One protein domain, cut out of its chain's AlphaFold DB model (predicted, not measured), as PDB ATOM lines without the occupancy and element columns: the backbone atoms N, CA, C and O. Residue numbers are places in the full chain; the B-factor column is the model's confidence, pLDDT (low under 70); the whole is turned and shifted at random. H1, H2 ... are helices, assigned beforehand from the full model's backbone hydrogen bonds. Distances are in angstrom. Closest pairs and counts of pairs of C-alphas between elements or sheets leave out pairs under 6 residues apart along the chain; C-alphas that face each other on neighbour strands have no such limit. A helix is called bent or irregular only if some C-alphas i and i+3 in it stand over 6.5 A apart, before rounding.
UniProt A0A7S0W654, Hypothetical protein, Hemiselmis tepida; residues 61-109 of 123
ATOM      1  N   TYR A  61      -2.865 140.833 382.377       85.44
ATOM      2  CA  TYR A  61      -3.049 142.284 382.315       85.44
ATOM      3  C   TYR A  61      -2.041 143.043 383.195       85.44
ATOM      4  O   TYR A  61      -1.495 144.066 382.786       85.44
ATOM      5  N   ALA A  62      -1.756 142.545 384.402       83.12
ATOM      6  CA  ALA A  62      -0.798 143.191 385.298       83.12
ATOM      7  C   ALA A  62       0.630 143.139 384.730       83.12
ATOM      8  O   ALA A  62       1.398 144.085 384.912       83.12
ATOM      9  N   PHE A  63       0.968 142.067 384.011       83.88
ATOM     10  CA  PHE A  63       2.226 141.945 383.282       83.88
ATOM     11  C   PHE A  63       2.326 142.969 382.140       83.88
ATOM     12  O   PHE A  63       3.300 143.719 382.077       83.88
ATOM     13  N   PHE A  64       1.273 143.092 381.325       85.50
ATOM     14  CA  PHE A  64       1.174 144.099 380.263       85.50
ATOM     15  C   PHE A  64       1.340 145.534 380.793       85.50
ATOM     16  O   PHE A  64       2.145 146.316 380.282       85.50
ATOM     17  N   VAL A  65       0.632 145.884 381.873       85.50
ATOM     18  CA  VAL A  65       0.748 147.213 382.492       85.50
ATOM     19  C   VAL A  65       2.164 147.442 383.025       85.50
ATOM     20  O   VAL A  65       2.700 148.530 382.844       85.50
ATOM     21  N   LYS A  66       2.813 146.440 383.632       84.19
ATOM     22  CA  LYS A  66       4.194 146.573 384.125       84.19
ATOM     23  C   LYS A  66       5.190 146.848 382.989       84.19
ATOM     24  O   LYS A  66       6.094 147.657 383.183       84.19
ATOM     25  N   ALA A  67       5.005 146.225 381.825       83.50
ATOM     26  CA  ALA A  67       5.865 146.422 380.659       83.50
ATOM     27  C   ALA A  67       5.716 147.823 380.033       83.50
ATOM     28  O   ALA A  67       6.713 148.452 379.688       83.50
ATOM     29  N   HIS A  68       4.488 148.347 379.929       81.00
ATOM     30  CA  HIS A  68       4.218 149.568 379.154       81.00
ATOM     31  C   HIS A  68       3.929 150.829 379.981       81.00
ATOM     32  O   HIS A  68       4.196 151.947 379.525       81.00
ATOM     33  N   ALA A  69       3.397 150.701 381.200       75.81
ATOM     34  CA  ALA A  69       3.034 151.867 382.007       75.81
ATOM     35  C   ALA A  69       4.268 152.647 382.465       75.81
ATOM     36  O   ALA A  69       4.237 153.872 382.442       75.81
ATOM     37  N   GLY A  70       5.373 151.969 382.799       79.94
ATOM     38  CA  GLY A  70       6.623 152.635 383.181       79.94
ATOM     39  C   GLY A  70       7.201 153.503 382.059       79.94
ATOM     40  O   GLY A  70       7.657 154.615 382.312       79.94
ATOM     41  N   GLN A  71       7.119 153.035 380.811       80.88
ATOM     42  CA  GLN A  71       7.547 153.814 379.648       80.88
ATOM     43  C   GLN A  71       6.627 155.019 379.424       80.88
ATOM     44  O   GLN A  71       7.097 156.136 379.254       80.88
ATOM     45  N   THR A  72       5.315 154.809 379.529       77.81
ATOM     46  CA  THR A  72       4.309 155.864 379.323       77.81
ATOM     47  C   THR A  72       4.408 156.960 380.388       77.81
ATOM     48  O   THR A  72       4.324 158.143 380.074       77.81
ATOM     49  N   MET A  73       4.658 156.583 381.646       82.62
ATOM     50  CA  MET A  73       4.904 157.535 382.731       82.62
ATOM     51  C   MET A  73       6.127 158.411 382.460       82.62
ATOM     52  O   MET A  73       6.054 159.612 382.687       82.62
ATOM     53  N   LYS A  74       7.225 157.831 381.956       84.56
ATOM     54  CA  LYS A  74       8.458 158.570 381.646       84.56
ATOM     55  C   LYS A  74       8.290 159.498 380.446       84.56
ATOM     56  O   LYS A  74       8.720 160.641 380.507       84.56
ATOM     57  N   THR A  75       7.646 159.027 379.379       87.38
ATOM     58  CA  THR A  75       7.459 159.808 378.148       87.38
ATOM     59  C   THR A  75       6.549 161.014 378.360       87.38
ATOM     60  O   THR A  75       6.845 162.094 377.863       87.38
ATOM     61  N   TYR A  76       5.455 160.844 379.101       84.50
ATOM     62  CA  TYR A  76       4.436 161.886 379.263       84.50
ATOM     63  C   TYR A  76       4.468 162.563 380.640       84.50
ATOM     64  O   TYR A  76       3.560 163.326 380.958       84.50
ATOM     65  N   ASN A  77       5.475 162.257 381.469       88.69
ATOM     66  CA  ASN A  77       5.618 162.711 382.858       88.69
ATOM     67  C   ASN A  77       4.293 162.687 383.647       88.69
ATOM     68  O   ASN A  77       3.912 163.643 384.322       88.69
ATOM     69  N   MET A  78       3.542 161.595 383.493       84.75
ATOM     70  CA  MET A  78       2.168 161.481 383.977       84.75
ATOM     71  C   MET A  78       2.066 160.494 385.147       84.75
ATOM     72  O   MET A  78       2.814 159.512 385.201       84.75
ATOM     73  N   PRO A  79       1.114 160.688 386.078       86.94
ATOM     74  CA  PRO A  79       0.943 159.781 387.205       86.94
ATOM     75  C   PRO A  79       0.476 158.394 386.744       86.94
ATOM     76  O   PRO A  79      -0.312 158.257 385.800       86.94
ATOM     77  N   PHE A  80       0.894 157.358 387.483       82.25
ATOM     78  CA  PHE A  80       0.564 155.958 387.188       82.25
ATOM     79  C   PHE A  80      -0.940 155.730 387.010       82.25
ATOM     80  O   PHE A  80      -1.338 154.977 386.134       82.25
ATOM     81  N   ALA A  81      -1.786 156.417 387.786       83.88
ATOM     82  CA  ALA A  81      -3.241 156.278 387.705       83.88
ATOM     83  C   ALA A  81      -3.828 156.684 386.340       83.88
ATOM     84  O   ALA A  81      -4.846 156.133 385.921       83.88
ATOM     85  N   ILE A  82      -3.214 157.647 385.646       85.25
ATOM     86  CA  ILE A  82      -3.659 158.064 384.311       85.25
ATOM     87  C   ILE A  82      -3.031 157.141 383.259       85.25
ATOM     88  O   ILE A  82      -3.733 156.669 382.364       85.25
ATOM     89  N   ALA A  83      -1.750 156.788 383.418       83.81
ATOM     90  CA  ALA A  83      -1.077 155.836 382.535       83.81
ATOM     91  C   ALA A  83      -1.767 154.457 382.545       83.81
ATOM     92  O   ALA A  83      -1.992 153.864 381.493       83.81
ATOM     93  N   SER A  84      -2.185 153.962 383.714       81.19
ATOM     94  CA  SER A  84      -2.874 152.677 383.852       81.19
ATOM     95  C   SER A  84      -4.248 152.688 383.186       81.19
ATOM     96  O   SER A  84      -4.635 151.690 382.582       81.19
ATOM     97  N   LYS A  85      -4.976 153.814 383.244       87.75
ATOM     98  CA  LYS A  85      -6.241 153.983 382.515       87.75
ATOM     99  C   LYS A  85      -6.016 153.927 381.008       87.75
ATOM    100  O   LYS A  85      -6.703 153.166 380.336       87.75
ATOM    101  N   ALA A  86      -5.018 154.644 380.487       85.75
ATOM    102  CA  ALA A  86      -4.655 154.578 379.069       85.75
ATOM    103  C   ALA A  86      -4.292 153.144 378.633       85.75
ATOM    104  O   ALA A  86      -4.749 152.666 377.595       85.75
ATOM    105  N   MET A  87      -3.545 152.415 379.470       86.56
ATOM    106  CA  MET A  87      -3.227 151.006 379.224       86.56
ATOM    107  C   MET A  87      -4.460 150.096 379.288       86.56
ATOM    108  O   MET A  87      -4.528 149.132 378.535       86.56
ATOM    109  N   ALA A  88      -5.452 150.387 380.136       86.50
ATOM    110  CA  ALA A  88      -6.709 149.637 380.167       86.50
ATOM    111  C   ALA A  88      -7.488 149.775 378.850       86.50
ATOM    112  O   ALA A  88      -7.959 148.774 378.315       86.50
ATOM    113  N   TYR A  89      -7.565 150.987 378.290       89.31
ATOM    114  CA  TYR A  89      -8.164 151.196 376.966       89.31
ATOM    115  C   TYR A  89      -7.411 150.416 375.890       89.31
ATOM    116  O   TYR A  89      -8.024 149.654 375.147       89.31
ATOM    117  N   LYS A  90      -6.076 150.520 375.873       87.81
ATOM    118  CA  LYS A  90      -5.231 149.788 374.922       87.81
ATOM    119  C   LYS A  90      -5.412 148.273 375.035       87.81
ATOM    120  O   LYS A  90      -5.545 147.602 374.019       87.81
ATOM    121  N   TRP A  91      -5.478 147.744 376.256       86.50
ATOM    122  CA  TRP A  91      -5.741 146.329 376.502       86.50
ATOM    123  C   TRP A  91      -7.117 145.912 375.986       86.50
ATOM    124  O   TRP A  91      -7.235 144.893 375.320       86.50
ATOM    125  N   ASN A  92      -8.169 146.695 376.224       88.75
ATOM    126  CA  ASN A  92      -9.506 146.355 375.734       88.75
ATOM    127  C   ASN A  92      -9.591 146.367 374.202       88.75
ATOM    128  O   ASN A  92     -10.273 145.514 373.644       88.75
ATOM    129  N   SER A  93      -8.840 147.248 373.539       89.62
ATOM    130  CA  SER A  93      -8.747 147.314 372.076       89.62
ATOM    131  C   SER A  93      -7.877 146.219 371.441       89.62
ATOM    132  O   SER A  93      -7.953 146.025 370.232       89.62
ATOM    133  N   MET A  94      -7.049 145.505 372.211       86.62
ATOM    134  CA  MET A  94      -6.233 144.400 371.691       86.62
ATOM    135  C   MET A  94      -7.077 143.156 371.392       86.62
ATOM    136  O   MET A  94      -7.968 142.789 372.172       86.62
ATOM    137  N   SER A  95      -6.740 142.468 370.297       87.50
ATOM    138  CA  SER A  95      -7.333 141.177 369.940       87.50
ATOM    139  C   SER A  95      -6.998 140.105 370.990       87.50
ATOM    140  O   SER A  95      -5.974 140.202 371.679       87.50
ATOM    141  N   PRO A  96      -7.854 139.080 371.158       83.44
ATOM    142  CA  PRO A  96      -7.607 138.000 372.113       83.44
ATOM    143  C   PRO A  96      -6.278 137.273 371.859       83.44
ATOM    144  O   PRO A  96      -5.610 136.897 372.820       83.44
ATOM    145  N   ASP A  97      -5.837 137.175 370.605       82.75
ATOM    146  CA  ASP A  97      -4.577 136.518 370.236       82.75
ATOM    147  C   ASP A  97      -3.353 137.263 370.781       82.75
ATOM    148  O   ASP A  97      -2.428 136.661 371.320       82.75
ATOM    149  N   GLN A  98      -3.371 138.599 370.734       81.19
ATOM    150  CA  GLN A  98      -2.299 139.421 371.305       81.19
ATOM    151  C   GLN A  98      -2.281 139.348 372.836       81.19
ATOM    152  O   GLN A  98      -1.222 139.422 373.452       81.19
ATOM    153  N   LYS A  99      -3.448 139.169 373.464       84.12
ATOM    154  CA  LYS A  99      -3.561 138.973 374.918       84.12
ATOM    155  C   LYS A  99      -3.028 137.610 375.353       84.12
ATOM    156  O   LYS A  99      -2.471 137.509 376.446       84.12
ATOM    157  N   ALA A 100      -3.184 136.589 374.510       82.69
ATOM    158  CA  ALA A 100      -2.730 135.231 374.786       82.69
ATOM    159  C   ALA A 100      -1.204 135.150 374.948       82.69
ATOM    160  O   ALA A 100      -0.736 134.429 375.826       82.69
ATOM    161  N   VAL A 101      -0.441 135.959 374.200       84.50
ATOM    162  CA  VAL A 101       1.026 136.065 374.342       84.50
ATOM    163  C   VAL A 101       1.422 136.453 375.769       84.50
ATOM    164  O   VAL A 101       2.300 135.847 376.373       84.50
ATOM    165  N   TYR A 102       0.712 137.402 376.379       81.25
ATOM    166  CA  TYR A 102       1.003 137.806 377.756       81.25
ATOM    167  C   TYR A 102       0.578 136.758 378.792       81.25
ATOM    168  O   TYR A 102       1.121 136.740 379.895       81.25
ATOM    169  N   ALA A 103      -0.376 135.880 378.466       76.88
ATOM    170  CA  ALA A 103      -0.758 134.765 379.331       76.88
ATOM    171  C   ALA A 103       0.284 133.634 379.305       76.88
ATOM    172  O   ALA A 103       0.567 133.040 380.347       76.88
ATOM    173  N   THR A 104       0.894 133.365 378.147       77.00
ATOM    174  CA  THR A 104       1.957 132.359 378.009       77.00
ATOM    175  C   THR A 104       3.283 132.848 378.594       77.00
ATOM    176  O   THR A 104       3.919 132.115 379.351       77.00
ATOM    177  N   GLU A 105       3.668 134.102 378.345       70.31
ATOM    178  CA  GLU A 105       4.875 134.713 378.924       70.31
ATOM    179  C   GLU A 105       4.805 134.820 380.455       70.31
ATOM    180  O   GLU A 105       5.807 134.637 381.151       70.31
ATOM    181  N   GLN A 106       3.613 135.066 381.012       67.94
ATOM    182  CA  GLN A 106       3.388 135.053 382.459       67.94
ATOM    183  C   GLN A 106       3.634 133.663 383.060       67.94
ATOM    184  O   GLN A 106       4.200 133.564 384.150       67.94
ATOM    185  N   ALA A 107       3.222 132.594 382.372       60.25
ATOM    186  CA  ALA A 107       3.389 131.226 382.863       60.25
ATOM    187  C   ALA A 107       4.869 130.834 383.018       60.25
ATOM    188  O   ALA A 107       5.193 130.009 383.870       60.25
ATOM    189  N   GLN A 108       5.760 131.458 382.240       59.28
ATOM    190  CA  GLN A 108       7.194 131.169 382.240       59.28
ATOM    191  C   GLN A 108       8.000 131.957 383.275       59.28
ATOM    192  O   GLN A 108       9.129 131.573 383.562       59.28
ATOM    193  N   LYS A 109       7.464 133.044 383.849       60.47
ATOM    194  CA  LYS A 109       8.176 133.808 384.884       60.47
ATOM    195  C   LYS A 109       7.844 133.263 386.280       60.47
ATOM    196  O   LYS A 109       6.760 133.561 386.795       60.47
TER     197      LYS A 109
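What this domain is: This is residues 61 to 109 of the 123 residues of the protein "Hypothetical protein" of Hemiselmis tepida (UniProt A0A7S0W654). Three helices make an open triangle: H1 and H2 pack on each other and spread like a V from their tight link, and H3 stands across the open side, meeting H1 near its first residues, 61 to 64. The passage from H2 to H3, residues 92 to 98, sticks out at a corner, and H2 and H3 come close there without clearly touching. The printed part has 49 residues with three named helices, in the order H1, H2, H3, and no named strand; the class is all helix. It is only just compact, close to loose, with a radius of gyration of the C-alphas of 11.4 A, and spans 31 by 24 by 14 A.

Where its parts are: Find C-alpha 61 at (-3.049, 142.284, 382.315); from there H1 takes residues 61 to 76 and covers 21.2 A from first to last C-alpha. Near residue 68 you will meet a kink of 37 degrees. H1 is only just irregular: C-alphas 67 and 70 are 6.7 A apart. Next look at C-alpha 80, at (0.564, 155.958, 387.188), where H2 begins; it holds residues 80 to 93 and is 19.7 A long. H3 takes residues 96 to 108, 19.2 A, and ends with C-alpha 108 at (7.194, 131.169, 382.240).

How they stand to each other: Begin with H1, which touches both other helices. It touches H2 with 12 pairs of C-alphas within 8 A; look at Ala 69 and Ala 83, whose C-alphas are the closest, 5.7 A apart. The two run opposite ways at a steep tilt of 57 degrees. With residues 61 to 64 alone, H1 touches H3, about perpendicular at 77 degrees; the closest C-alphas are those of Phe 64 and Tyr 102, 6.8 A apart. H3 in turn touches H1 with residues 102 to 106 alone. H2 and H3 are close but not clearly touching: the closest C-alphas, those of Trp 91 and Lys 99, are 7.8 A apart. They run opposite ways at a steep tilt of 58 degrees. Along the backbones, O i to N i+4 pairs are within hydrogen-bond range in 10 of 12 cases in H1, 9 of 10 in H2 and 7 of 9 in H3.

The domain as a whole: Compare Asn 77 and Gln 108, whose C-alphas are the two farthest apart, at 31.6 A. From the first to the last printed C-alpha, Tyr 61 to Lys 109, is 14.3 A. The printed part has no cut, and both links, H1 to H2 and H2 to H3, are tight. Residues 92 to 98, of which 96 to 98 belong to H3, stand free. The mean pLDDT of the printed part is 82.0; look for the low values, under 70, at residues 106 to 109.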